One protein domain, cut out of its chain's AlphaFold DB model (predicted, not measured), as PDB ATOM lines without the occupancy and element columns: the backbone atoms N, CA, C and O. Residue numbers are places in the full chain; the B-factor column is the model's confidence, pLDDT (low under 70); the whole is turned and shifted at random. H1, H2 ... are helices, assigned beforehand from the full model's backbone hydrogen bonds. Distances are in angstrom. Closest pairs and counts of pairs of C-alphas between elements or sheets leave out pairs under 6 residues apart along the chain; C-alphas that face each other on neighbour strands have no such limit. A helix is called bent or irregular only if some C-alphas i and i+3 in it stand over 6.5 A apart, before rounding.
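Overview. This is residues 14 to 219 of the 548 residues of an uncharacterized protein of Ancylostoma duodenale (UniProt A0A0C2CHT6). The model is a slab of helices in two rows, one over the other: H3, H5, H7 and H9 make one row, H1, H4, H6a and H8 the other, and both rows run along the longest span. H4 packs on H5 between the rows, H10 packs on both H7 and H8 at one end, and H2 lies at the other end, next to H3. The printed part has 206 residues with ten named helices, H1 to H10 in order, and no named strand; 149 residues are in the helices and the class is all helix. It is compact, with a radius of gyration of the C-alphas of 18.0 A and spans of 59 by 39 by 28 A. Residues 203 to 208, of which 208 belongs to H10, stick out just after H9.

Arrangement. H1, residues 25 to 33, meets H2, residues 35 to 41, only through their link. H2 is close to but not clearly touching H3, residues 44 to 57; their closest C-alphas, those of Glu 39 and Ile 47, are 7.1 A apart. H1 touches H4, residues 60 to 70, with the C-alphas of Ser 25 and Tyr 62 closest at 5.5 A. H3, with residues 52 to 57 alone, touches H5, residues 77 to 98; the closest C-alphas, those of Leu 56 and Cys 87, are 4.8 A apart. H5 is irregular, with C-alphas 90 and 93 at 7.6 A, and has a kink of 56 degrees near residue 91. H4 and H5 form a helical hairpin at a shallow tilt of 23 degrees, opposite ways, with the C-alphas of Pro 60 and Leu 92 closest at 6.1 A. H6, residues 106 to 133, was assigned as one helix by its hydrogen bonds but is bent, with C-alphas 120 and 123 at 7.0 A; its arms H6a, residues 106 to 120, and H6b, residues 123 to 133, stand at a steep tilt of 46 degrees. H6a touches H4 at a steep tilt of 51 degrees, with the C-alphas of Pro 65 and Ser 118 closest at 5.3 A. H7, residues 139 to 166, is the hub, touching four helices. H5, H6b and H7 form an up-and-down bundle, each running against the one before it. H5 and H7 touch at a shallow tilt of 7 degrees, the same way, with the C-alphas of Cys 93 and Ala 153 closest at 4.5 A. H6b and H7 form a helical hairpin and only just touch, with 3 pairs of C-alphas within 8 A, the closest being Arg 123 and Leu 143 at 7.0 A. H8, residues 174 to 182, touches H6a, with the C-alphas of Val 116 and Leu 179 closest at 5.8 A. H9, residues 193 to 202, touches H7 through its residues 151 to 155 alone, with the C-alphas of Cys 151 and Leu 193 closest at 7.1 A. H10, residues 208 to 218, touches H8, with the C-alphas of Ser 177 and Val 217 closest at 4.6 A, and H7, with those of Tyr 162 and Val 209 closest at 6.9 A. Every O i to N i+4 pair is within hydrogen-bond range in H1, H6a, H7, H8, H9 and H10; the figures are 7 of 10 in H3, 5 of 7 in H4, 16 of 18 in H5, 6 of 7 in H6b and 1 of 3 in H2, where 3 of 4 O i to N i+3 pairs are within range.

Along the chain. H1 begins at C-alpha 25, (125.972, 126.698, 139.656). H3 measures 18.6 A from first to last C-alpha, H5 29.0 A and H6a 21.2 A. H7 is 40.8 A long, from C-alpha 139 at (130.052, 111.453, 121.346) to C-alpha 166. H10 ends at C-alpha 218, (156.326, 120.480, 136.827).

Size, cuts and confidence. The two C-alphas farthest apart, those of Tyr 41 and Glu 206, are 58.8 A apart. The printed part has no cut, and no link between its helices is long. The mean pLDDT of the printed part is 88.5; residues 14 to 19, 21, 73 to 74 and 132 to 140 are under 70.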
ATOM      1  N   GLY A  14     115.330 138.625 132.639       42.34
ATOM      2  CA  GLY A  14     116.211 138.964 131.531       42.34
ATOM      3  C   GLY A  14     117.536 138.232 131.722       42.34
ATOM      4  O   GLY A  14     118.323 138.603 132.586       42.34
ATOM      5  N   PHE A  15     117.785 137.184 130.936       50.75
ATOM      6  CA  PHE A  15     119.032 136.408 130.997       50.75
ATOM      7  C   PHE A  15     120.292 137.251 130.695       50.75
ATOM      8  O   PHE A  15     121.396 136.844 131.055       50.75
ATOM      9  N   ASP A  16     120.122 138.443 130.109       48.47
ATOM     10  CA  ASP A  16     121.185 139.423 129.839       48.47
ATOM     11  C   ASP A  16     121.696 140.162 131.097       48.47
ATOM     12  O   ASP A  16     122.765 140.767 131.052       48.47
ATOM     13  N   GLU A  17     120.978 140.117 132.229       48.16
ATOM     14  CA  GLU A  17     121.405 140.757 133.491       48.16
ATOM     15  C   GLU A  17     122.228 139.830 134.407       48.16
ATOM     16  O   GLU A  17     122.714 140.253 135.459       48.16
ATOM     17  N   ILE A  18     122.404 138.559 134.031       60.03
ATOM     18  CA  ILE A  18     123.139 137.589 134.846       60.03
ATOM     19  C   ILE A  18     124.644 137.793 134.646       60.03
ATOM     20  O   ILE A  18     125.173 137.686 133.542       60.03
ATOM     21  N   LEU A  19     125.357 138.041 135.748       69.62
ATOM     22  CA  LEU A  19     126.820 138.050 135.784       69.62
ATOM     23  C   LEU A  19     127.340 136.609 135.689       69.62
ATOM     24  O   LEU A  19     127.641 135.984 136.704       69.62
ATOM     25  N   TRP A  20     127.444 136.089 134.467       74.31
ATOM     26  CA  TRP A  20     127.923 134.732 134.167       74.31
ATOM     27  C   TRP A  20     129.376 134.455 134.600       74.31
ATOM     28  O   TRP A  20     129.792 133.295 134.656       74.31
ATOM     29  N   ASP A  21     130.119 135.506 134.961       68.19
ATOM     30  CA  ASP A  21     131.454 135.437 135.566       68.19
ATOM     31  C   ASP A  21     131.436 134.985 137.041       68.19
ATOM     32  O   ASP A  21     132.461 134.524 137.553       68.19
ATOM     33  N   ASN A  22     130.285 135.092 137.717       81.19
ATOM     34  CA  ASN A  22     130.083 134.683 139.109       81.19
ATOM     35  C   ASN A  22     129.546 133.245 139.217       81.19
ATOM     36  O   ASN A  22     129.231 132.597 138.218       81.19
ATOM     37  N   ASP A  23     129.435 132.745 140.453       85.12
ATOM     38  CA  ASP A  23     128.876 131.420 140.727       85.12
ATOM     39  C   ASP A  23     127.418 131.326 140.249       85.12
ATOM     40  O   ASP A  23     126.492 131.859 140.863       85.12
ATOM     41  N   CYS A  24     127.235 130.648 139.118       87.25
ATOM     42  CA  CYS A  24     125.950 130.380 138.483       87.25
ATOM     43  C   CYS A  24     125.494 128.925 138.679       87.25
ATOM     44  O   CYS A  24     124.511 128.509 138.062       87.25
ATOM     45  N   SER A  25     126.163 128.151 139.544       89.88
ATOM     46  CA  SER A  25     125.972 126.698 139.656       89.88
ATOM     47  C   SER A  25     124.517 126.315 139.940       89.88
ATOM     48  O   SER A  25     123.940 125.515 139.209       89.88
ATOM     49  N   ALA A  26     123.888 126.957 140.932       90.62
ATOM     50  CA  ALA A  26     122.502 126.678 141.316       90.62
ATOM     51  C   ALA A  26     121.494 126.983 140.194       90.62
ATOM     52  O   ALA A  26     120.518 126.258 140.019       90.62
ATOM     53  N   LEU A  27     121.728 128.044 139.413       90.44
ATOM     54  CA  LEU A  27     120.868 128.372 138.277       90.44
ATOM     55  C   LEU A  27     121.002 127.319 137.171       90.44
ATOM     56  O   LEU A  27     119.997 126.876 136.619       90.44
ATOM     57  N   LEU A  28     122.235 126.913 136.859       92.06
ATOM     58  CA  LEU A  28     122.498 125.896 135.845       92.06
ATOM     59  C   LEU A  28     121.910 124.535 136.244       92.06
ATOM     60  O   LEU A  28     121.324 123.875 135.392       92.06
ATOM     61  N   GLU A  29     122.001 124.144 137.518       91.50
ATOM     62  CA  GLU A  29     121.372 122.921 138.041       91.50
ATOM     63  C   GLU A  29     119.856 122.932 137.829       91.50
ATOM     64  O   GLU A  29     119.312 121.993 137.251       91.50
ATOM     65  N   VAL A  30     119.182 124.030 138.189       92.19
ATOM     66  CA  VAL A  30     117.731 124.173 137.983       92.19
ATOM     67  C   VAL A  30     117.364 124.074 136.502       92.19
ATOM     68  O   VAL A  30     116.388 123.412 136.157       92.19
ATOM     69  N   ILE A  31     118.140 124.702 135.610       91.44
ATOM     70  CA  ILE A  31     117.900 124.624 134.161       91.44
ATOM     71  C   ILE A  31     118.032 123.180 133.658       91.44
ATOM     72  O   ILE A  31     117.224 122.751 132.834       91.44
ATOM     73  N   ILE A  32     119.028 122.428 134.138       90.94
ATOM     74  CA  ILE A  32     119.250 121.030 133.739       90.94
ATOM     75  C   ILE A  32     118.119 120.132 134.246       90.94
ATOM     76  O   ILE A  32     117.588 119.341 133.468       90.94
ATOM     77  N   ASP A  33     117.730 120.269 135.515       89.75
ATOM     78  CA  ASP A  33     116.679 119.451 136.135       89.75
ATOM     79  C   ASP A  33     115.304 119.681 135.490       89.75
ATOM     80  O   ASP A  33     114.473 118.772 135.414       89.75
ATOM     81  N   GLU A  34     115.063 120.893 134.991       90.56
ATOM     82  CA  GLU A  34     113.777 121.315 134.438       90.56
ATOM     83  C   GLU A  34     113.741 121.350 132.902       90.56
ATOM     84  O   GLU A  34     112.726 121.748 132.321       90.56
ATOM     85  N   ILE A  35     114.799 120.897 132.216       89.88
ATOM     86  CA  ILE A  35     114.927 121.025 130.756       89.88
ATOM     87  C   ILE A  35     113.757 120.388 129.994       89.88
ATOM     88  O   ILE A  35     113.206 121.010 129.091       89.88
ATOM     89  N   ASP A  36     113.280 119.216 130.422       87.88
ATOM     90  CA  ASP A  36     112.145 118.523 129.798       87.88
ATOM     91  C   ASP A  36     110.832 119.318 129.917       87.88
ATOM     92  O   ASP A  36     109.913 119.143 129.110       87.88
ATOM     93  N   LYS A  37     110.700 120.160 130.954       90.19
ATOM     94  CA  LYS A  37     109.561 121.072 131.101       90.19
ATOM     95  C   LYS A  37     109.784 122.306 130.240       90.19
ATOM     96  O   LYS A  37     108.877 122.671 129.500       90.19
ATOM     97  N   ILE A  38     110.979 122.895 130.278       88.31
ATOM     98  CA  ILE A  38     111.355 124.074 129.482       88.31
ATOM     99  C   ILE A  38     111.132 123.820 127.982       88.31
ATOM    100  O   ILE A  38     110.514 124.643 127.307       88.31
ATOM    101  N   GLU A  39     111.530 122.650 127.475       87.56
ATOM    102  CA  GLU A  39     111.356 122.255 126.069       87.56
ATOM    103  C   GLU A  39     109.887 122.179 125.620       87.56
ATOM    104  O   GLU A  39     109.597 122.286 124.431       87.56
ATOM    105  N   ARG A  40     108.933 122.019 126.549       90.81
ATOM    106  CA  ARG A  40     107.494 122.014 126.222       90.81
ATOM    107  C   ARG A  40     106.913 123.412 126.064       90.81
ATOM    108  O   ARG A  40     105.846 123.544 125.466       90.81
ATOM    109  N   TYR A  41     107.565 124.421 126.636       89.94
ATOM    110  CA  TYR A  41     107.068 125.796 126.667       89.94
ATOM    111  C   TYR A  41     107.801 126.723 125.700       89.94
ATOM    112  O   TYR A  41     107.234 127.744 125.320       89.94
ATOM    113  N   LEU A  42     109.024 126.374 125.293       89.56
ATOM    114  CA  LEU A  42     109.847 127.193 124.409       89.56
ATOM    115  C   LEU A  42     109.959 126.597 123.003       89.56
ATOM    116  O   LEU A  42     110.014 125.383 122.809       89.56
ATOM    117  N   THR A  43     110.045 127.472 122.005       89.06
ATOM    118  CA  THR A  43     110.412 127.094 120.636       89.06
ATOM    119  C   THR A  43     111.885 126.695 120.558       89.06
ATOM    120  O   THR A  43     112.707 127.145 121.353       89.06
ATOM    121  N   GLN A  44     112.267 125.915 119.541       86.50
ATOM    122  CA  GLN A  44     113.675 125.545 119.329       86.50
ATOM    123  C   GLN A  44     114.601 126.770 119.226       86.50
ATOM    124  O   GLN A  44     115.729 126.735 119.707       86.50
ATOM    125  N   THR A  45     114.123 127.862 118.625       88.19
ATOM    126  CA  THR A  45     114.861 129.127 118.533       88.19
ATOM    127  C   THR A  45     115.071 129.781 119.892       88.19
ATOM    128  O   THR A  45     116.183 130.214 120.170       88.19
ATOM    129  N   GLU A  46     114.047 129.808 120.749       87.94
ATOM    130  CA  GLU A  46     114.143 130.365 122.108       87.94
ATOM    131  C   GLU A  46     115.015 129.495 123.009       87.94
ATOM    132  O   GLU A  46     115.814 129.996 123.791       87.94
ATOM    133  N   ILE A  47     114.917 128.177 122.858       87.38
ATOM    134  CA  ILE A  47     115.791 127.221 123.526       87.38
ATOM    135  C   ILE A  47     117.259 127.510 123.173       87.38
ATOM    136  O   ILE A  47     118.101 127.602 124.066       87.38
ATOM    137  N   THR A  48     117.572 127.694 121.890       86.44
ATOM    138  CA  THR A  48     118.945 127.977 121.459       86.44
ATOM    139  C   THR A  48     119.421 129.370 121.873       86.44
ATOM    140  O   THR A  48     120.573 129.516 122.268       86.44
ATOM    141  N   SER A  49     118.568 130.398 121.844       87.94
ATOM    142  CA  SER A  49     118.976 131.747 122.260       87.94
ATOM    143  C   SER A  49     119.078 131.911 123.777       87.94
ATOM    144  O   SER A  49     119.978 132.594 124.251       87.94
ATOM    145  N   CYS A  50     118.164 131.309 124.542       85.81
ATOM    146  CA  CYS A  50     118.054 131.529 125.984       85.81
ATOM    147  C   CYS A  50     118.762 130.433 126.779       85.81
ATOM    148  O   CYS A  50     119.613 130.741 127.602       85.81
ATOM    149  N   VAL A  51     118.455 129.157 126.528       89.38
ATOM    150  CA  VAL A  51     118.999 128.047 127.328       89.38
ATOM    151  C   VAL A  51     120.431 127.732 126.918       89.38
ATOM    152  O   VAL A  51     121.327 127.769 127.755       89.38
ATOM    153  N   ASP A  52     120.676 127.469 125.632       90.81
ATOM    154  CA  ASP A  52     122.035 127.155 125.166       90.81
ATOM    155  C   ASP A  52     122.973 128.364 125.365       90.81
ATOM    156  O   ASP A  52     124.144 128.186 125.708       90.81
ATOM    157  N   GLY A  53     122.438 129.586 125.244       88.75
ATOM    158  CA  GLY A  53     123.140 130.838 125.538       88.75
ATOM    159  C   GLY A  53     123.633 130.953 126.987       88.75
ATOM    160  O   GLY A  53     124.739 131.445 127.204       88.75
ATOM    161  N   CYS A  54     122.881 130.435 127.968       90.12
ATOM    162  CA  CYS A  54     123.324 130.398 129.370       90.12
ATOM    163  C   CYS A  54     124.630 129.607 129.514       90.12
ATOM    164  O   CYS A  54     125.597 130.093 130.090       90.12
ATOM    165  N   PHE A  55     124.690 128.401 128.944       91.94
ATOM    166  CA  PHE A  55     125.878 127.546 129.035       91.94
ATOM    167  C   PHE A  55     127.037 128.037 128.164       91.94
ATOM    168  O   PHE A  55     128.195 127.821 128.515       91.94
ATOM    169  N   LEU A  56     126.740 128.702 127.044       91.81
ATOM    170  CA  LEU A  56     127.749 129.317 126.184       91.81
ATOM    171  C   LEU A  56     128.503 130.442 126.907       91.81
ATOM    172  O   LEU A  56     129.714 130.556 126.752       91.81
ATOM    173  N   ASN A  57     127.795 131.244 127.705       90.69
ATOM    174  CA  ASN A  57     128.359 132.402 128.402       90.69
ATOM    175  C   ASN A  57     128.832 132.087 129.829       90.69
ATOM    176  O   ASN A  57     129.595 132.862 130.398       90.69
ATOM    177  N   ALA A  58     128.403 130.966 130.415       92.62
ATOM    178  CA  ALA A  58     128.779 130.588 131.772       92.62
ATOM    179  C   ALA A  58     130.290 130.360 131.918       92.62
ATOM    180  O   ALA A  58     130.923 129.724 131.067       92.62
ATOM    181  N   ASN A  59     130.849 130.816 133.044       93.31
ATOM    182  CA  ASN A  59     132.233 130.546 133.410       93.31
ATOM    183  C   ASN A  59     132.448 129.032 133.656       93.31
ATOM    184  O   ASN A  59     131.823 128.460 134.559       93.31
ATOM    185  N   PRO A  60     133.363 128.378 132.911       95.81
ATOM    186  CA  PRO A  60     133.690 126.964 133.063       95.81
ATOM    187  C   PRO A  60     134.011 126.530 134.492       95.81
ATOM    188  O   PRO A  60     133.719 125.387 134.837       95.81
ATOM    189  N   LEU A  61     134.568 127.425 135.319       95.44
ATOM    190  CA  LEU A  61     134.866 127.164 136.730       95.44
ATOM    191  C   LEU A  61     133.652 126.599 137.486       95.44
ATOM    192  O   LEU A  61     133.805 125.665 138.270       95.44
ATOM    193  N   TYR A  62     132.462 127.132 137.204       94.75
ATOM    194  CA  TYR A  62     131.204 126.768 137.861       94.75
ATOM    195  C   TYR A  62     130.350 125.836 136.993       94.75
ATOM    196  O   TYR A  62     129.779 124.862 137.484       94.75
ATOM    197  N   ALA A  63     130.319 126.068 135.677       95.44
ATOM    198  CA  ALA A  63     129.484 125.293 134.764       95.44
ATOM    199  C   ALA A  63     129.953 123.841 134.594       95.44
ATOM    200  O   ALA A  63     129.135 122.921 134.545       95.44
ATOM    201  N   VAL A  64     131.266 123.603 134.507       96.06
ATOM    202  CA  VAL A  64     131.798 122.257 134.243       96.06
ATOM    203  C   VAL A  64     131.505 121.282 135.386       96.06
ATOM    204  O   VAL A  64     131.033 120.188 135.079       96.06
ATOM    205  N   PRO A  65     131.730 121.608 136.676       96.12
ATOM    206  CA  PRO A  65     131.353 120.715 137.772       96.12
ATOM    207  C   PRO A  65     129.885 120.280 137.741       96.12
ATOM    208  O   PRO A  65     129.608 119.090 137.904       96.12
ATOM    209  N   VAL A  66     128.970 121.216 137.467       94.62
ATOM    210  CA  VAL A  66     127.525 120.959 137.361       94.62
ATOM    211  C   VAL A  66     127.210 120.055 136.169       94.62
ATOM    212  O   VAL A  66     126.589 119.004 136.311       94.62
ATOM    213  N   LEU A  67     127.697 120.401 134.979       94.25
ATOM    214  CA  LEU A  67     127.442 119.606 133.778       94.25
ATOM    215  C   LEU A  67     128.019 118.186 133.906       94.25
ATOM    216  O   LEU A  67     127.369 117.201 133.555       94.25
ATOM    217  N   VAL A  68     129.227 118.055 134.461       94.12
ATOM    218  CA  VAL A  68     129.878 116.760 134.685       94.12
ATOM    219  C   VAL A  68     129.160 115.952 135.764       94.12
ATOM    220  O   VAL A  68     129.107 114.726 135.650       94.12
ATOM    221  N   SER A  69     128.606 116.561 136.816       92.81
ATOM    222  CA  SER A  69     127.807 115.836 137.817       92.81
ATOM    223  C   SER A  69     126.526 115.260 137.194       92.81
ATOM    224  O   SER A  69     126.212 114.089 137.440       92.81
ATOM    225  N   CYS A  70     125.896 116.019 136.293       90.94
ATOM    226  CA  CYS A  70     124.656 115.671 135.599       90.94
ATOM    227  C   CYS A  70     124.834 114.650 134.464       90.94
ATOM    228  O   CYS A  70     123.886 113.944 134.135       90.94
ATOM    229  N   LEU A  71     126.048 114.454 133.930       87.38
ATOM    230  CA  LEU A  71     126.341 113.403 132.933       87.38
ATOM    231  C   LEU A  71     126.008 111.968 133.402       87.38
ATOM    232  O   LEU A  71     126.116 111.027 132.625       87.38
ATOM    233  N   ASN A  72     125.618 111.758 134.659       77.38
ATOM    234  CA  ASN A  72     125.144 110.461 135.135       77.38
ATOM    235  C   ASN A  72     123.695 110.138 134.699       77.38
ATOM    236  O   ASN A  72     123.321 108.960 134.707       77.38
ATOM    237  N   SER A  73     122.880 111.137 134.324       69.62
ATOM    238  CA  SER A  73     121.505 110.922 133.857       69.62
ATOM    239  C   SER A  73     121.484 110.468 132.394       69.62
ATOM    240  O   SER A  73     122.167 111.013 131.531       69.62
ATOM    241  N   ARG A  74     120.682 109.439 132.084       66.06
ATOM    242  CA  ARG A  74     120.509 108.968 130.692       66.06
ATOM    243  C   ARG A  74     119.734 109.967 129.836       66.06
ATOM    244  O   ARG A  74     119.931 110.020 128.628       66.06
ATOM    245  N   GLN A  75     118.829 110.707 130.464       70.50
ATOM    246  CA  GLN A  75     118.073 111.775 129.828       70.50
ATOM    247  C   GLN A  75     119.003 112.986 129.700       70.50
ATOM    248  O   GLN A  75     119.690 113.334 130.659       70.50
ATOM    249  N   ASN A  76     119.063 113.562 128.498       81.81
ATOM    250  CA  ASN A  76     119.778 114.802 128.168       81.81
ATOM    251  C   ASN A  76     121.308 114.720 128.037       81.81
ATOM    252  O   ASN A  76     121.959 115.744 127.855       81.81
ATOM    253  N   ALA A  77     121.897 113.524 128.010       85.31
ATOM    254  CA  ALA A  77     123.347 113.367 127.886       85.31
ATOM    255  C   ALA A  77     123.963 114.021 126.637       85.31
ATOM    256  O   ALA A  77     124.976 114.707 126.752       85.31
ATOM    257  N   ASP A  78     123.354 113.857 125.457       84.75
ATOM    258  CA  ASP A  78     123.842 114.496 124.223       84.75
ATOM    259  C   ASP A  78     123.838 116.024 124.346       84.75
ATOM    260  O   ASP A  78     124.763 116.704 123.900       84.75
ATOM    261  N   ARG A  79     122.815 116.560 125.018       87.94
ATOM    262  CA  ARG A  79     122.646 117.989 125.249       87.94
ATOM    263  C   ARG A  79     123.645 118.530 126.272       87.94
ATOM    264  O   ARG A  79     124.260 119.564 126.035       87.94
ATOM    265  N   ILE A  80     123.894 117.786 127.346       91.06
ATOM    266  CA  ILE A  80     124.928 118.107 128.336       91.06
ATOM    267  C   ILE A  80     126.322 118.067 127.692       91.06
ATOM    268  O   ILE A  80     127.126 118.966 127.925       91.06
ATOM    269  N   ILE A  81     126.615 117.076 126.840       90.38
ATOM    270  CA  ILE A  81     127.878 117.014 126.081       90.38
ATOM    271  C   ILE A  81     127.999 118.218 125.140       90.38
ATOM    272  O   ILE A  81     129.084 118.794 125.024       90.38
ATOM    273  N   PHE A  82     126.907 118.623 124.487       90.56
ATOM    274  CA  PHE A  82     126.876 119.829 123.662       90.56
ATOM    275  C   PHE A  82     127.186 121.088 124.487       90.56
ATOM    276  O   PHE A  82     128.103 121.826 124.126       90.56
ATOM    277  N   TRP A  83     126.517 121.297 125.623       93.62
ATOM    278  CA  TRP A  83     126.776 122.431 126.517       93.62
ATOM    279  C   TRP A  83     128.202 122.438 127.069       93.62
ATOM    280  O   TRP A  83     128.848 123.483 127.052       93.62
ATOM    281  N   LEU A  84     128.736 121.279 127.470       94.06
ATOM    282  CA  LEU A  84     130.141 121.133 127.873       94.06
ATOM    283  C   LEU A  84     131.090 121.555 126.754       94.06
ATOM    284  O   LEU A  84     132.029 122.311 126.988       94.06
ATOM    285  N   THR A  85     130.840 121.075 125.537       93.31
ATOM    286  CA  THR A  85     131.681 121.379 124.375       93.31
ATOM    287  C   THR A  85     131.673 122.878 124.072       93.31
ATOM    288  O   THR A  85     132.736 123.452 123.838       93.31
ATOM    289  N   SER A  86     130.501 123.513 124.104       92.00
ATOM    290  CA  SER A  86     130.330 124.945 123.837       92.00
ATOM    291  C   SER A  86     130.955 125.815 124.933       92.00
ATOM    292  O   SER A  86     131.785 126.665 124.628       92.00
ATOM    293  N   CYS A  87     130.649 125.542 126.205       94.75
ATOM    294  CA  CYS A  87     131.196 126.267 127.358       94.75
ATOM    295  C   CYS A  87     132.733 126.224 127.383       94.75
ATOM    296  O   CYS A  87     133.403 127.249 127.532       94.75
ATOM    297  N   LEU A  88     133.317 125.036 127.174       95.25
ATOM    298  CA  LEU A  88     134.770 124.876 127.139       95.25
ATOM    299  C   LEU A  88     135.397 125.580 125.934       95.25
ATOM    300  O   LEU A  88     136.471 126.163 126.062       95.25
ATOM    301  N   ARG A  89     134.758 125.524 124.761       93.88
ATOM    302  CA  ARG A  89     135.289 126.144 123.543       93.88
ATOM    303  C   ARG A  89     135.412 127.659 123.676       93.88
ATOM    304  O   ARG A  89     136.446 128.189 123.277       93.88
ATOM    305  N   GLU A  90     134.402 128.320 124.232       93.00
ATOM    306  CA  GLU A  90     134.377 129.782 124.308       93.00
ATOM    307  C   GLU A  90     135.208 130.320 125.481       93.00
ATOM    308  O   GLU A  90     136.038 131.211 125.300       93.00
ATOM    309  N   ASN A  91     135.062 129.742 126.680       94.75
ATOM    310  CA  ASN A  91     135.502 130.421 127.905       94.75
ATOM    311  C   ASN A  91     136.707 129.779 128.606       94.75
ATOM    312  O   ASN A  91     137.330 130.417 129.455       94.75
ATOM    313  N   LEU A  92     137.108 128.550 128.251       95.69
ATOM    314  CA  LEU A  92     138.138 127.821 129.009       95.69
ATOM    315  C   LEU A  92     139.488 128.545 129.063       95.69
ATOM    316  O   LEU A  92     140.154 128.572 130.098       95.69
ATOM    317  N   CYS A  93     139.898 129.134 127.939       95.56
ATOM    318  CA  CYS A  93     141.145 129.889 127.856       95.56
ATOM    319  C   CYS A  93     141.144 131.059 128.849       95.56
ATOM    320  O   CYS A  93     142.148 131.294 129.523       95.56
ATOM    321  N   GLN A  94     140.016 131.762 128.968       95.31
ATOM    322  CA  GLN A  94     139.870 132.882 129.889       95.31
ATOM    323  C   GLN A  94     139.857 132.403 131.347       95.31
ATOM    324  O   GLN A  94     140.635 132.917 132.146       95.31
ATOM    325  N   THR A  95     139.123 131.332 131.666       95.94
ATOM    326  CA  THR A  95     139.127 130.716 133.006       95.94
ATOM    327  C   THR A  95     140.533 130.331 133.473       95.94
ATOM    328  O   THR A  95     140.885 130.556 134.633       95.94
ATOM    329  N   PHE A  96     141.366 129.780 132.582       96.38
ATOM    330  CA  PHE A  96     142.764 129.484 132.903       96.38
ATOM    331  C   PHE A  96     143.611 130.747 133.081       96.38
ATOM    332  O   PHE A  96     144.449 130.782 133.978       96.38
ATOM    333  N   LYS A  97     143.398 131.798 132.282       95.50
ATOM    334  CA  LYS A  97     144.082 133.089 132.485       95.50
ATOM    335  C   LYS A  97     143.735 133.715 133.833       95.50
ATOM    336  O   LYS A  97     144.626 134.226 134.505       95.50
ATOM    337  N   ASP A  98     142.478 133.626 134.251       94.12
ATOM    338  CA  ASP A  98     142.034 134.150 135.543       94.12
ATOM    339  C   ASP A  98     142.613 133.364 136.724       94.12
ATOM    340  O   ASP A  98     142.912 133.961 137.757       94.12
ATOM    341  N   SER A  99     142.905 132.073 136.533       94.81
ATOM    342  CA  SER A  99     143.537 131.228 137.557       94.81
ATOM    343  C   SER A  99     144.987 131.606 137.889       94.81
ATOM    344  O   SER A  99     145.526 131.133 138.885       94.81
ATOM    345  N   ILE A 100     145.622 132.449 137.064       94.88
ATOM    346  CA  ILE A 100     147.031 132.842 137.222       94.88
ATOM    347  C   ILE A 100     147.199 134.059 138.143       94.88
ATOM    348  O   ILE A 100     148.316 134.446 138.499       94.88
ATOM    349  N   ARG A 101     146.093 134.697 138.537       90.31
ATOM    350  CA  ARG A 101     146.136 135.907 139.357       90.31
ATOM    351  C   ARG A 101     146.820 135.616 140.706       90.31
ATOM    352  O   ARG A 101     146.468 134.641 141.375       90.31
ATOM    353  N   PRO A 102     147.786 136.457 141.125       85.38
ATOM    354  CA  PRO A 102     148.438 136.287 142.415       85.38
ATOM    355  C   PRO A 102     147.424 136.474 143.552       85.38
ATOM    356  O   PRO A 102     146.468 137.237 143.416       85.38
ATOM    357  N   ASN A 103     147.663 135.809 144.687       80.56
ATOM    358  CA  ASN A 103     146.818 135.868 145.889       80.56
ATOM    359  C   ASN A 103     145.383 135.350 145.690       80.56
ATOM    360  O   ASN A 103     144.439 135.902 146.251       80.56
ATOM    361  N   THR A 104     145.219 134.281 144.908       84.38
ATOM    362  CA  THR A 104     143.954 133.534 144.870       84.38
ATOM    363  C   THR A 104     143.643 133.005 146.273       84.38
ATOM    364  O   THR A 104     144.478 132.302 146.853       84.38
ATOM    365  N   ASP A 105     142.475 133.363 146.811       88.12
ATOM    366  CA  ASP A 105     142.027 132.908 148.129       88.12
ATOM    367  C   ASP A 105     141.757 131.391 148.154       88.12
ATOM    368  O   ASP A 105     141.572 130.749 147.116       88.12
ATOM    369  N   ASP A 106     141.756 130.803 149.352       87.19
ATOM    370  CA  ASP A 106     141.627 129.351 149.520       87.19
ATOM    371  C   ASP A 106     140.273 128.809 149.029       87.19
ATOM    372  O   ASP A 106     140.195 127.666 148.574       87.19
ATOM    373  N   PHE A 107     139.209 129.618 149.077       88.88
ATOM    374  CA  PHE A 107     137.879 129.217 148.619       88.88
ATOM    375  C   PHE A 107     137.835 129.116 147.091       88.88
ATOM    376  O   PHE A 107     137.441 128.089 146.541       88.88
ATOM    377  N   LEU A 108     138.318 130.146 146.398       91.19
ATOM    378  CA  LEU A 108     138.435 130.171 144.948       91.19
ATOM    379  C   LEU A 108     139.405 129.087 144.463       91.19
ATOM    380  O   LEU A 108     139.127 128.407 143.473       91.19
ATOM    381  N   HIS A 109     140.507 128.862 145.183       91.25
ATOM    382  CA  HIS A 109     141.412 127.755 144.892       91.25
ATOM    383  C   HIS A 109     140.693 126.401 144.979       91.25
ATOM    384  O   HIS A 109     140.838 125.576 144.076       91.25
ATOM    385  N   GLN A 110     139.862 126.182 146.001       93.06
ATOM    386  CA  GLN A 110     139.080 124.955 146.137       93.06
ATOM    387  C   GLN A 110     138.077 124.766 144.985       93.06
ATOM    388  O   GLN A 110     137.936 123.647 144.478       93.06
ATOM    389  N   SER A 111     137.450 125.843 144.503       94.44
ATOM    390  CA  SER A 111     136.612 125.809 143.295       94.44
ATOM    391  C   SER A 111     137.413 125.360 142.069       94.44
ATOM    392  O   SER A 111     136.965 124.492 141.317       94.44
ATOM    393  N   TYR A 112     138.646 125.852 141.904       95.81
ATOM    394  CA  TYR A 112     139.543 125.385 140.843       95.81
ATOM    395  C   TYR A 112     139.936 123.909 141.000       95.81
ATOM    396  O   TYR A 112     140.013 123.194 139.999       95.81
ATOM    397  N   VAL A 113     140.143 123.410 142.223       94.38
ATOM    398  CA  VAL A 113     140.414 121.980 142.474       94.38
ATOM    399  C   VAL A 113     139.232 121.109 142.027       94.38
ATOM    400  O   VAL A 113     139.430 120.083 141.361       94.38
ATOM    401  N   GLN A 114     138.000 121.511 142.356       95.31
ATOM    402  CA  GLN A 114     136.785 120.809 141.934       95.31
ATOM    403  C   GLN A 114     136.600 120.867 140.413       95.31
ATOM    404  O   GLN A 114     136.283 119.851 139.786       95.31
ATOM    405  N   PHE A 115     136.853 122.027 139.814       96.56
ATOM    406  CA  PHE A 115     136.838 122.223 138.371       96.56
ATOM    407  C   PHE A 115     137.839 121.312 137.653       96.56
ATOM    408  O   PHE A 115     137.439 120.533 136.789       96.56
ATOM    409  N   VAL A 116     139.114 121.314 138.060       95.56
ATOM    410  CA  VAL A 116     140.154 120.436 137.497       95.56
ATOM    411  C   VAL A 116     139.758 118.969 137.627       95.56
ATOM    412  O   VAL A 116     139.879 118.213 136.665       95.56
ATOM    413  N   SER A 117     139.243 118.560 138.787       94.75
ATOM    414  CA  SER A 117     138.775 117.186 138.992       94.75
ATOM    415  C   SER A 117     137.651 116.833 138.016       94.75
ATOM    416  O   SER A 117     137.698 115.788 137.372       94.75
ATOM    417  N   SER A 118     136.685 117.734 137.838       95.50
ATOM    418  CA  SER A 118     135.556 117.552 136.920       95.50
ATOM    419  C   SER A 118     136.014 117.431 135.466       95.50
ATOM    420  O   SER A 118     135.542 116.540 134.762       95.50
ATOM    421  N   LEU A 119     136.995 118.236 135.037       93.69
ATOM    422  CA  LEU A 119     137.597 118.123 133.705       93.69
ATOM    423  C   LEU A 119     138.157 116.719 133.442       93.69
ATOM    424  O   LEU A 119     137.967 116.174 132.355       93.69
ATOM    425  N   MET A 120     138.817 116.111 134.435       91.06
ATOM    426  CA  MET A 120     139.419 114.780 134.282       91.06
ATOM    427  C   MET A 120     138.375 113.667 134.155       91.06
ATOM    428  O   MET A 120     138.632 112.656 133.504       91.06
ATOM    429  N   PHE A 121     137.184 113.864 134.726       91.25
ATOM    430  CA  PHE A 121     136.091 112.894 134.671       91.25
ATOM    431  C   PHE A 121     135.219 113.002 133.415       91.25
ATOM    432  O   PHE A 121     134.425 112.091 133.176       91.25
ATOM    433  N   ILE A 122     135.356 114.052 132.588       90.94
ATOM    434  CA  ILE A 122     134.523 114.240 131.381       90.94
ATOM    435  C   ILE A 122     134.568 113.001 130.487       90.94
ATOM    436  O   ILE A 122     133.521 112.466 130.127       90.94
ATOM    437  N   ARG A 123     135.770 112.516 130.148       87.50
ATOM    438  CA  ARG A 123     135.935 111.384 129.227       87.50
ATOM    439  C   ARG A 123     135.345 110.097 129.793       87.50
ATOM    440  O   ARG A 123     134.644 109.381 129.082       87.50
ATOM    441  N   GLU A 124     135.606 109.817 131.067       87.69
ATOM    442  CA  GLU A 124     135.078 108.636 131.752       87.69
ATOM    443  C   GLU A 124     133.546 108.668 131.792       87.69
ATOM    444  O   GLU A 124     132.889 107.720 131.358       87.69
ATOM    445  N   LYS A 125     132.957 109.785 132.232       88.88
ATOM    446  CA  LYS A 125     131.501 109.925 132.314       88.88
ATOM    447  C   LYS A 125     130.836 109.894 130.942       88.88
ATOM    448  O   LYS A 125     129.866 109.162 130.767       88.88
ATOM    449  N   ALA A 126     131.384 110.590 129.948       85.50
ATOM    450  CA  ALA A 126     130.871 110.537 128.582       85.50
ATOM    451  C   ALA A 126     130.943 109.112 127.993       85.50
ATOM    452  O   ALA A 126     130.003 108.665 127.330       85.50
ATOM    453  N   SER A 127     132.011 108.356 128.279       83.56
ATOM    454  CA  SER A 127     132.144 106.957 127.848       83.56
ATOM    455  C   SER A 127     131.128 106.037 128.541       83.56
ATOM    456  O   SER A 127     130.469 105.222 127.885       83.56
ATOM    457  N   ASN A 128     130.918 106.223 129.847       84.12
ATOM    458  CA  ASN A 128     129.935 105.479 130.638       84.12
ATOM    459  C   ASN A 128     128.492 105.711 130.173       84.12
ATOM    460  O   ASN A 128     127.650 104.821 130.299       84.12
ATOM    461  N   VAL A 129     128.187 106.893 129.636       83.00
ATOM    462  CA  VAL A 129     126.884 107.150 129.019       83.00
ATOM    463  C   VAL A 129     126.794 106.511 127.637       83.00
ATOM    464  O   VAL A 129     125.829 105.806 127.354       83.00
ATOM    465  N   THR A 130     127.822 106.684 126.805       74.25
ATOM    466  CA  THR A 130     127.860 106.137 125.437       74.25
ATOM    467  C   THR A 130     127.651 104.616 125.421       74.25
ATOM    468  O   THR A 130     126.828 104.104 124.662       74.25
ATOM    469  N   THR A 131     128.330 103.891 126.317       72.75
ATOM    470  CA  THR A 131     128.205 102.427 126.466       72.75
ATOM    471  C   THR A 131     126.808 101.974 126.892       72.75
ATOM    472  O   THR A 131     126.381 100.881 126.528       72.75
ATOM    473  N   LYS A 132     126.063 102.805 127.628       68.81
ATOM    474  CA  LYS A 132     124.693 102.500 128.068       68.81
ATOM    475  C   LYS A 132     123.629 102.798 127.008       68.81
ATOM    476  O   LYS A 132     122.527 102.268 127.123       68.81
ATOM    477  N   VAL A 133     123.923 103.659 126.030       63.06
ATOM    478  CA  VAL A 133     122.929 104.212 125.088       63.06
ATOM    479  C   VAL A 133     123.044 103.615 123.673       63.06
ATOM    480  O   VAL A 133     122.165 103.839 122.851       63.06
ATOM    481  N   ASN A 134     124.066 102.800 123.366       59.72
ATOM    482  CA  ASN A 134     124.342 102.300 122.002       59.72
ATOM    483  C   ASN A 134     124.458 103.426 120.941       59.72
ATOM    484  O   ASN A 134     124.337 103.176 119.742       59.72
ATOM    485  N   ALA A 135     124.710 104.670 121.363       55.44
ATOM    486  CA  ALA A 135     124.883 105.825 120.485       55.44
ATOM    487  C   ALA A 135     126.357 105.942 120.073       55.44
ATOM    488  O   ALA A 135     127.142 106.654 120.686       55.44
ATOM    489  N   ILE A 136     126.759 105.187 119.053       52.03
ATOM    490  CA  ILE A 136     128.179 104.949 118.732       52.03
ATOM    491  C   ILE A 136     128.853 106.134 117.996       52.03
ATOM    492  O   ILE A 136     130.078 106.179 117.915       52.03
ATOM    493  N   HIS A 137     128.107 107.120 117.472       51.00
ATOM    494  CA  HIS A 137     128.661 108.039 116.457       51.00
ATOM    495  C   HIS A 137     128.728 109.542 116.803       51.00
ATOM    496  O   HIS A 137     129.535 110.235 116.188       51.00
ATOM    497  N   SER A 138     127.968 110.074 117.770       56.34
ATOM    498  CA  SER A 138     127.982 111.520 118.092       56.34
ATOM    499  C   SER A 138     129.034 111.913 119.141       56.34
ATOM    500  O   SER A 138     129.690 112.945 119.002       56.34
ATOM    501  N   SER A 139     129.245 111.088 120.170       60.53
ATOM    502  CA  SER A 139     130.052 111.453 121.346       60.53
ATOM    503  C   SER A 139     131.563 111.492 121.087       60.53
ATOM    504  O   SER A 139     132.269 112.300 121.692       60.53
ATOM    505  N   SER A 140     132.069 110.685 120.146       68.88
ATOM    506  CA  SER A 140     133.505 110.628 119.830       68.88
ATOM    507  C   SER A 140     134.040 111.936 119.237       68.88
ATOM    508  O   SER A 140     135.168 112.325 119.536       68.88
ATOM    509  N   ASN A 141     133.245 112.635 118.419       79.38
ATOM    510  CA  ASN A 141     133.671 113.892 117.798       79.38
ATOM    511  C   ASN A 141     133.698 115.040 118.815       79.38
ATOM    512  O   ASN A 141     134.648 115.821 118.833       79.38
ATOM    513  N   SER A 142     132.696 115.121 119.695       82.62
ATOM    514  CA  SER A 142     132.636 116.144 120.747       82.62
ATOM    515  C   SER A 142     133.771 115.992 121.762       82.62
ATOM    516  O   SER A 142     134.383 116.983 122.151       82.62
ATOM    517  N   LEU A 143     134.124 114.757 122.134       84.06
ATOM    518  CA  LEU A 143     135.270 114.503 123.012       84.06
ATOM    519  C   LEU A 143     136.594 114.939 122.375       84.06
ATOM    520  O   LEU A 143     137.379 115.618 123.031       84.06
ATOM    521  N   ALA A 144     136.809 114.646 121.091       85.50
ATOM    522  CA  ALA A 144     138.001 115.105 120.378       85.50
ATOM    523  C   ALA A 144     138.085 116.642 120.314       85.50
ATOM    524  O   ALA A 144     139.170 117.216 120.421       85.50
ATOM    525  N   VAL A 145     136.948 117.333 120.164       88.81
ATOM    526  CA  VAL A 145     136.894 118.801 120.249       88.81
ATOM    527  C   VAL A 145     137.324 119.275 121.635       88.81
ATOM    528  O   VAL A 145     138.197 120.133 121.720       88.81
ATOM    529  N   ILE A 146     136.747 118.713 122.699       89.25
ATOM    530  CA  ILE A 146     137.072 119.078 124.085       89.25
ATOM    531  C   ILE A 146     138.570 118.884 124.363       89.25
ATOM    532  O   ILE A 146     139.230 119.777 124.890       89.25
ATOM    533  N   GLU A 147     139.129 117.751 123.945       88.06
ATOM    534  CA  GLU A 147     140.549 117.430 124.107       88.06
ATOM    535  C   GLU A 147     141.463 118.421 123.368       88.06
ATOM    536  O   GLU A 147     142.442 118.911 123.935       88.06
ATOM    537  N   ASN A 148     141.126 118.786 122.128       89.75
ATOM    538  CA  ASN A 148     141.875 119.797 121.375       89.75
ATOM    539  C   ASN A 148     141.754 121.195 122.006       89.75
ATOM    540  O   ASN A 148     142.722 121.964 122.005       89.75
ATOM    541  N   THR A 149     140.591 121.521 122.575       92.75
ATOM    542  CA  THR A 149     140.375 122.758 123.332       92.75
ATOM    543  C   THR A 149     141.240 122.803 124.593       92.75
ATOM    544  O   THR A 149     141.789 123.859 124.900       92.75
ATOM    545  N   PHE A 150     141.465 121.678 125.284       91.06
ATOM    546  CA  PHE A 150     142.410 121.623 126.410       91.06
ATOM    547  C   PHE A 150     143.831 121.973 125.989       91.06
ATOM    548  O   PHE A 150     144.454 122.845 126.596       91.06
ATOM    549  N   CYS A 151     144.325 121.344 124.923       92.19
ATOM    550  CA  CYS A 151     145.660 121.617 124.398       92.19
ATOM    551  C   CYS A 151     145.843 123.100 124.047       92.19
ATOM    552  O   CYS A 151     146.820 123.723 124.466       92.19
ATOM    553  N   SER A 152     144.900 123.685 123.302       94.25
ATOM    554  CA  SER A 152     145.005 125.083 122.871       94.25
ATOM    555  C   SER A 152     144.861 126.068 124.036       94.25
ATOM    556  O   SER A 152     145.637 127.023 124.116       94.25
ATOM    557  N   ALA A 153     143.942 125.816 124.975       95.81
ATOM    558  CA  ALA A 153     143.729 126.660 126.144       95.81
ATOM    559  C   ALA A 153     144.955 126.680 127.068       95.81
ATOM    560  O   ALA A 153     145.385 127.760 127.470       95.81
ATOM    561  N   ILE A 154     145.574 125.523 127.344       95.69
ATOM    562  CA  ILE A 154     146.792 125.440 128.168       95.69
ATOM    563  C   ILE A 154     147.957 126.170 127.490       95.69
ATOM    564  O   ILE A 154     148.618 126.989 128.125       95.69
ATOM    565  N   CYS A 155     148.196 125.946 126.193       95.62
ATOM    566  CA  CYS A 155     149.272 126.641 125.478       95.62
ATOM    567  C   CYS A 155     149.068 128.165 125.458       95.62
ATOM    568  O   CYS A 155     150.020 128.920 125.643       95.62
ATOM    569  N   ASN A 156     147.838 128.635 125.247       97.06
ATOM    570  CA  ASN A 156     147.525 130.067 125.253       97.06
ATOM    571  C   ASN A 156     147.648 130.683 126.649       97.06
ATOM    572  O   ASN A 156     148.143 131.799 126.784       97.06
ATOM    573  N   CYS A 157     147.246 129.943 127.679       97.44
ATOM    574  CA  CYS A 157     147.442 130.305 129.074       97.44
ATOM    575  C   CYS A 157     148.939 130.455 129.399       97.44
ATOM    576  O   CYS A 157     149.351 131.500 129.888       97.44
ATOM    577  N   LEU A 158     149.786 129.490 129.025       97.56
ATOM    578  CA  LEU A 158     151.234 129.558 129.260       97.56
ATOM    579  C   LEU A 158     151.926 130.686 128.473       97.56
ATOM    580  O   LEU A 158     152.863 131.294 128.983       97.56
ATOM    581  N   ARG A 159     151.456 131.020 127.262       97.25
ATOM    582  CA  ARG A 159     151.905 132.234 126.546       97.25
ATOM    583  C   ARG A 159     151.519 133.508 127.287       97.25
ATOM    584  O   ARG A 159     152.346 134.392 127.447       97.25
ATOM    585  N   TYR A 160     150.299 133.570 127.810       97.50
ATOM    586  CA  TYR A 160     149.872 134.701 128.625       97.50
ATOM    587  C   TYR A 160     150.718 134.849 129.902       97.50
ATOM    588  O   TYR A 160     151.102 135.961 130.255       97.50
ATOM    589  N   VAL A 161     151.092 133.738 130.553       97.25
ATOM    590  CA  VAL A 161     152.058 133.742 131.669       97.25
ATOM    591  C   VAL A 161     153.389 134.348 131.231       97.25
ATOM    592  O   VAL A 161     153.935 135.186 131.944       97.25
ATOM    593  N   TYR A 162     153.911 133.947 130.071       97.06
ATOM    594  CA  TYR A 162     155.156 134.491 129.533       97.06
ATOM    595  C   TYR A 162     155.090 136.011 129.353       97.06
ATOM    596  O   TYR A 162     155.994 136.716 129.804       97.06
ATOM    597  N   ASP A 163     154.003 136.521 128.771       96.75
ATOM    598  CA  ASP A 163     153.801 137.958 128.567       96.75
ATOM    599  C   ASP A 163     153.740 138.719 129.902       96.75
ATOM    600  O   ASP A 163     154.347 139.785 130.050       96.75
ATOM    601  N   LEU A 164     153.053 138.157 130.905       96.25
ATOM    602  CA  LEU A 164     152.972 138.732 132.250       96.25
ATOM    603  C   LEU A 164     154.336 138.761 132.946       96.25
ATOM    604  O   LEU A 164     154.733 139.812 133.446       96.25
ATOM    605  N   VAL A 165     155.068 137.644 132.942       95.25
ATOM    606  CA  VAL A 165     156.382 137.536 133.598       95.25
ATOM    607  C   VAL A 165     157.414 138.433 132.917       95.25
ATOM    608  O   VAL A 165     158.213 139.072 133.597       95.25
ATOM    609  N   THR A 166     157.377 138.534 131.587       95.12
ATOM    610  CA  THR A 166     158.237 139.454 130.821       95.12
ATOM    611  C   THR A 166     157.897 140.917 131.117       95.12
ATOM    612  O   THR A 166     158.774 141.774 131.082       95.12
ATOM    613  N   SER A 167     156.643 141.196 131.479       95.38
ATOM    614  CA  SER A 167     156.183 142.501 131.969       95.38
ATOM    615  C   SER A 167     156.385 142.690 133.483       95.38
ATOM    616  O   SER A 167     155.726 143.544 134.075       95.38
ATOM    617  N   GLU A 168     157.235 141.873 134.115       93.00
ATOM    618  CA  GLU A 168     157.565 141.902 135.550       93.00
ATOM    619  C   GLU A 168     156.358 141.738 136.495       93.00
ATOM    620  O   GLU A 168     156.395 142.145 137.657       93.00
ATOM    621  N   LYS A 169     155.273 141.116 136.022       92.94
ATOM    622  CA  LYS A 169     154.111 140.791 136.857       92.94
ATOM    623  C   LYS A 169     154.279 139.416 137.487       92.94
ATOM    624  O   LYS A 169     154.700 138.465 136.827       92.94
ATOM    625  N   ASP A 170     153.909 139.313 138.760       91.50
ATOM    626  CA  ASP A 170     153.876 138.030 139.452       91.50
ATOM    627  C   ASP A 170     152.676 137.187 139.002       91.50
ATOM    628  O   ASP A 170     151.628 137.706 138.608       91.50
ATOM    629  N   VAL A 171     152.862 135.872 139.043       94.69
ATOM    630  CA  VAL A 171     151.939 134.870 138.515       94.69
ATOM    631  C   VAL A 171     151.852 133.697 139.481       94.69
ATOM    632  O   VAL A 171     152.873 133.225 139.990       94.69
ATOM    633  N   ASP A 172     150.646 133.189 139.699       93.69
ATOM    634  CA  ASP A 172     150.396 131.943 140.420       93.69
ATOM    635  C   ASP A 172     150.164 130.812 139.409       93.69
ATOM    636  O   ASP A 172     149.392 130.955 138.470       93.69
ATOM    637  N   LEU A 173     150.863 129.686 139.556       95.44
ATOM    638  CA  LEU A 173     150.738 128.546 138.641       95.44
ATOM    639  C   LEU A 173     150.149 127.308 139.313       95.44
ATOM    640  O   LEU A 173     149.993 126.295 138.637       95.44
ATOM    641  N   ARG A 174     149.753 127.380 140.593       94.50
ATOM    642  CA  ARG A 174     149.275 126.222 141.368       94.50
ATOM    643  C   ARG A 174     148.152 125.461 140.661       94.50
ATOM    644  O   ARG A 174     148.194 124.235 140.566       94.50
ATOM    645  N   VAL A 175     147.173 126.181 140.108       94.81
ATOM    646  CA  VAL A 175     146.037 125.578 139.384       94.81
ATOM    647  C   VAL A 175     146.494 124.864 138.108       94.81
ATOM    648  O   VAL A 175     146.055 123.747 137.835       94.81
ATOM    649  N   ILE A 176     147.412 125.466 137.349       96.31
ATOM    650  CA  ILE A 176     147.954 124.874 136.119       96.31
ATOM    651  C   ILE A 176     148.822 123.654 136.442       96.31
ATOM    652  O   ILE A 176     148.671 122.614 135.804       96.31
ATOM    653  N   SER A 177     149.671 123.733 137.467       96.00
ATOM    654  CA  SER A 177     150.484 122.609 137.937       96.00
ATOM    655  C   SER A 177     149.608 121.439 138.394       96.00
ATOM    656  O   SER A 177     149.855 120.293 138.014       96.00
ATOM    657  N   LEU A 178     148.521 121.713 139.126       95.69
ATOM    658  CA  LEU A 178     147.542 120.701 139.522       95.69
ATOM    659  C   LEU A 178     146.842 120.075 138.308       95.69
ATOM    660  O   LEU A 178     146.722 118.850 138.237       95.69
ATOM    661  N   LEU A 179     146.408 120.892 137.344       95.19
ATOM    662  CA  LEU A 179     145.791 120.419 136.104       95.19
ATOM    663  C   LEU A 179     146.731 119.475 135.352       95.19
ATOM    664  O   LEU A 179     146.322 118.379 134.972       95.19
ATOM    665  N   VAL A 180     147.994 119.856 135.170       95.75
ATOM    666  CA  VAL A 180     149.004 119.031 134.491       95.75
ATOM    667  C   VAL A 180     149.269 117.734 135.264       95.75
ATOM    668  O   VAL A 180     149.320 116.656 134.669       95.75
ATOM    669  N   ALA A 181     149.360 117.803 136.595       95.25
ATOM    670  CA  ALA A 181     149.557 116.629 137.441       95.25
ATOM    671  C   ALA A 181     148.397 115.628 137.331       95.25
ATOM    672  O   ALA A 181     148.630 114.427 137.161       95.25
ATOM    673  N   LYS A 182     147.149 116.105 137.408       93.06
ATOM    674  CA  LYS A 182     145.939 115.268 137.349       93.06
ATOM    675  C   LYS A 182     145.652 114.755 135.937       93.06
ATOM    676  O   LYS A 182     145.192 113.627 135.790       93.06
ATOM    677  N   SER A 183     145.991 115.531 134.908       91.38
ATOM    678  CA  SER A 183     145.728 115.195 133.502       91.38
ATOM    679  C   SER A 183     146.800 114.353 132.816       91.38
ATOM    680  O   SER A 183     146.683 114.035 131.634       91.38
ATOM    681  N   ARG A 184     147.828 113.919 133.551       91.44
ATOM    682  CA  ARG A 184     148.983 113.191 133.004       91.44
ATOM    683  C   ARG A 184     148.658 111.939 132.181       91.44
ATOM    684  O   ARG A 184     149.442 111.565 131.314       91.44
ATOM    685  N   THR A 185     147.532 111.283 132.461       87.88
ATOM    686  CA  THR A 185     147.074 110.066 131.770       87.88
ATOM    687  C   THR A 185     145.933 110.317 130.790       87.88
ATOM    688  O   THR A 185     145.482 109.370 130.150       87.88
ATOM    689  N   VAL A 186     145.440 111.554 130.673       88.12
ATOM    690  CA  VAL A 186     144.380 111.888 129.716       88.12
ATOM    691  C   VAL A 186     144.949 111.719 128.316       88.12
ATOM    692  O   VAL A 186     145.940 112.360 127.970       88.12
ATOM    693  N   VAL A 187     144.346 110.829 127.535       86.00
ATOM    694  CA  VAL A 187     144.731 110.602 126.142       86.00
ATOM    695  C   VAL A 187     144.145 111.724 125.300       86.00
ATOM    696  O   VAL A 187     142.959 112.016 125.408       86.00
ATOM    697  N   VAL A 188     144.976 112.346 124.474       82.50
ATOM    698  CA  VAL A 188     144.572 113.335 123.479       82.50
ATOM    699  C   VAL A 188     145.165 112.898 122.153       82.50
ATOM    700  O   VAL A 188     146.388 112.766 122.033       82.50
ATOM    701  N   GLN A 189     144.293 112.666 121.169       77.81
ATOM    702  CA  GLN A 189     144.664 112.061 119.886       77.81
ATOM    703  C   GLN A 189     145.340 110.692 120.122       77.81
ATOM    704  O   GLN A 189     144.687 109.784 120.633       77.81
ATOM    705  N   ASP A 190     146.641 110.571 119.830       81.31
ATOM    706  CA  ASP A 190     147.427 109.331 119.938       81.31
ATOM    707  C   ASP A 190     148.463 109.345 121.083       81.31
ATOM    708  O   ASP A 190     149.278 108.430 121.206       81.31
ATOM    709  N   SER A 191     148.480 110.384 121.926       87.69
ATOM    710  CA  SER A 191     149.402 110.471 123.072       87.69
ATOM    711  C   SER A 191     148.696 110.970 124.332       87.69
ATOM    712  O   SER A 191     147.473 111.060 124.371       87.69
ATOM    713  N   THR A 192     149.439 111.272 125.395       91.62
ATOM    714  CA  THR A 192     148.867 111.891 126.595       91.62
ATOM    715  C   THR A 192     148.924 113.413 126.517       91.62
ATOM    716  O   THR A 192     149.842 113.985 125.924       91.62
ATOM    717  N   LEU A 193     147.991 114.092 127.189       91.56
ATOM    718  CA  LEU A 193     148.012 115.548 127.334       91.56
ATOM    719  C   LEU A 193     149.350 116.024 127.922       91.56
ATOM    720  O   LEU A 193     149.913 117.013 127.461       91.56
ATOM    721  N   LEU A 194     149.920 115.275 128.871       94.50
ATOM    722  CA  LEU A 194     151.254 115.569 129.393       94.50
ATOM    723  C   LEU A 194     152.343 115.462 128.322       94.50
ATOM    724  O   LEU A 194     153.203 116.337 128.269       94.50
ATOM    725  N   HIS A 195     152.329 114.426 127.479       93.69
ATOM    726  CA  HIS A 195     153.308 114.306 126.398       93.69
ATOM    727  C   HIS A 195     153.234 115.516 125.460       93.69
ATOM    728  O   HIS A 195     154.264 116.108 125.141       93.69
ATOM    729  N   TYR A 196     152.019 115.933 125.094       94.19
ATOM    730  CA  TYR A 196     151.794 117.135 124.294       94.19
ATOM    731  C   TYR A 196     152.349 118.400 124.974       94.19
ATOM    732  O   TYR A 196     153.104 119.150 124.355       94.19
ATOM    733  N   ILE A 197     152.041 118.618 126.258       95.38
ATOM    734  CA  ILE A 197     152.493 119.800 127.012       95.38
ATOM    735  C   ILE A 197     154.019 119.826 127.152       95.38
ATOM    736  O   ILE A 197     154.628 120.866 126.912       95.38
ATOM    737  N   VAL A 198     154.651 118.695 127.493       95.94
ATOM    738  CA  VAL A 198     156.117 118.586 127.601       95.94
ATOM    739  C   VAL A 198     156.772 118.903 126.259       95.94
ATOM    740  O   VAL A 198     157.694 119.718 126.211       95.94
ATOM    741  N   ARG A 199     156.274 118.323 125.158       95.06
ATOM    742  CA  ARG A 199     156.775 118.596 123.802       95.06
ATOM    743  C   ARG A 199     156.648 120.067 123.433       95.06
ATOM    744  O   ARG A 199     157.615 120.645 122.943       95.06
ATOM    745  N   TRP A 200     155.488 120.661 123.691       96.00
ATOM    746  CA  TRP A 200     155.224 122.059 123.373       96.00
ATOM    747  C   TRP A 200     156.091 123.015 124.199       96.00
ATOM    748  O   TRP A 200     156.678 123.938 123.640       96.00
ATOM    749  N   LEU A 201     156.231 122.792 125.511       96.38
ATOM    750  CA  LEU A 201     157.112 123.603 126.360       96.38
ATOM    751  C   LEU A 201     158.576 123.467 125.929       96.38
ATOM    752  O   LEU A 201     159.286 124.466 125.827       96.38
ATOM    753  N   CYS A 202     159.023 122.248 125.619       94.94
ATOM    754  CA  CYS A 202     160.402 122.004 125.199       94.94
ATOM    755  C   CYS A 202     160.719 122.556 123.805       94.94
ATOM    756  O   CYS A 202     161.881 122.868 123.549       94.94
ATOM    757  N   SER A 203     159.716 122.742 122.940       95.62
ATOM    758  CA  SER A 203     159.890 123.345 121.615       95.62
ATOM    759  C   SER A 203     159.924 124.876 121.613       95.62
ATOM    760  O   SER A 203     160.160 125.456 120.555       95.62
ATOM    761  N   GLN A 204     159.643 125.545 122.738       96.19
ATOM    762  CA  GLN A 204     159.741 127.007 122.808       96.19
ATOM    763  C   GLN A 204     161.205 127.461 122.697       96.19
ATOM    764  O   GLN A 204     162.128 126.685 122.951       96.19
ATOM    765  N   GLU A 205     161.426 128.729 122.357       93.69
ATOM    766  CA  GLU A 205     162.771 129.310 122.271       93.69
ATOM    767  C   GLU A 205     163.568 129.155 123.576       93.69
ATOM    768  O   GLU A 205     162.995 129.036 124.666       93.69
ATOM    769  N   GLU A 206     164.896 129.129 123.469       91.06
ATOM    770  CA  GLU A 206     165.780 129.097 124.634       91.06
ATOM    771  C   GLU A 206     165.672 130.426 125.384       91.06
ATOM    772  O   GLU A 206     166.210 131.445 124.960       91.06
ATOM    773  N   SER A 207     164.936 130.416 126.493       93.12
ATOM    774  CA  SER A 207     164.682 131.598 127.307       93.12
ATOM    775  C   SER A 207     164.612 131.206 128.779       93.12
ATOM    776  O   SER A 207     163.866 130.283 129.128       93.12
ATOM    777  N   PRO A 208     165.302 131.942 129.672       93.81
ATOM    778  CA  PRO A 208     165.248 131.678 131.106       93.81
ATOM    779  C   PRO A 208     163.832 131.860 131.678       93.81
ATOM    780  O   PRO A 208     163.506 131.267 132.706       93.81
ATOM    781  N   VAL A 209     162.979 132.655 131.017       95.94
ATOM    782  CA  VAL A 209     161.570 132.822 131.401       95.94
ATOM    783  C   VAL A 209     160.802 131.530 131.138       95.94
ATOM    784  O   VAL A 209     160.130 131.029 132.038       95.94
ATOM    785  N   TRP A 210     160.948 130.942 129.948       97.00
ATOM    786  CA  TRP A 210     160.300 129.671 129.632       97.00
ATOM    787  C   TRP A 210     160.816 128.517 130.493       97.00
ATOM    788  O   TRP A 210     160.020 127.674 130.900       97.00
ATOM    789  N   ASP A 211     162.113 128.488 130.806       95.19
ATOM    790  CA  ASP A 211     162.682 127.489 131.718       95.19
ATOM    791  C   ASP A 211     162.071 127.612 133.117       95.19
ATOM    792  O   ASP A 211     161.669 126.617 133.719       95.19
ATOM    793  N   ARG A 212     161.918 128.843 133.619       94.75
ATOM    794  CA  ARG A 212     161.274 129.098 134.911       94.75
ATOM    795  C   ARG A 212     159.797 128.702 134.903       94.75
ATOM    796  O   ARG A 212     159.337 128.113 135.877       94.75
ATOM    797  N   ILE A 213     159.059 129.009 133.834       96.69
ATOM    798  CA  ILE A 213     157.651 128.609 133.690       96.69
ATOM    799  C   ILE A 213     157.544 127.081 133.694       96.69
ATOM    800  O   ILE A 213     156.773 126.536 134.478       96.69
ATOM    801  N   ALA A 214     158.347 126.385 132.884       97.06
ATOM    802  CA  ALA A 214     158.337 124.924 132.821       97.06
ATOM    803  C   ALA A 214     158.651 124.292 134.188       97.06
ATOM    804  O   ALA A 214     157.914 123.417 134.640       97.06
ATOM    805  N   GLN A 215     159.681 124.784 134.883       95.81
ATOM    806  CA  GLN A 215     160.030 124.320 136.228       95.81
ATOM    807  C   GLN A 215     158.886 124.536 137.218       95.81
ATOM    808  O   GLN A 215     158.487 123.599 137.901       95.81
ATOM    809  N   ARG A 216     158.278 125.728 137.247       94.69
ATOM    810  CA  ARG A 216     157.132 125.998 138.130       94.69
ATOM    811  C   ARG A 216     155.915 125.124 137.815       94.69
ATOM    812  O   ARG A 216     155.203 124.767 138.740       94.69
ATOM    813  N   VAL A 217     155.688 124.746 136.558       96.75
ATOM    814  CA  VAL A 217     154.578 123.849 136.183       96.75
ATOM    815  C   VAL A 217     154.815 122.413 136.666       96.75
ATOM    816  O   VAL A 217     153.890 121.761 137.147       96.75
ATOM    817  N   PHE A 218     156.042 121.894 136.545       96.88
ATOM    818  CA  PHE A 218     156.326 120.480 136.827       96.88
ATOM    819  C   PHE A 218     156.844 120.194 138.237       96.88
ATOM    820  O   PHE A 218     156.831 119.037 138.659       96.88
ATOM    821  N   THR A 219     157.314 121.212 138.959       94.44
ATOM    822  CA  THR A 219     157.939 121.051 140.281       94.44
ATOM    823  C   THR A 219     157.251 121.861 141.379       94.44
ATOM    824  O   THR A 219     157.883 122.134 142.398       94.44
TER     825      THR A 219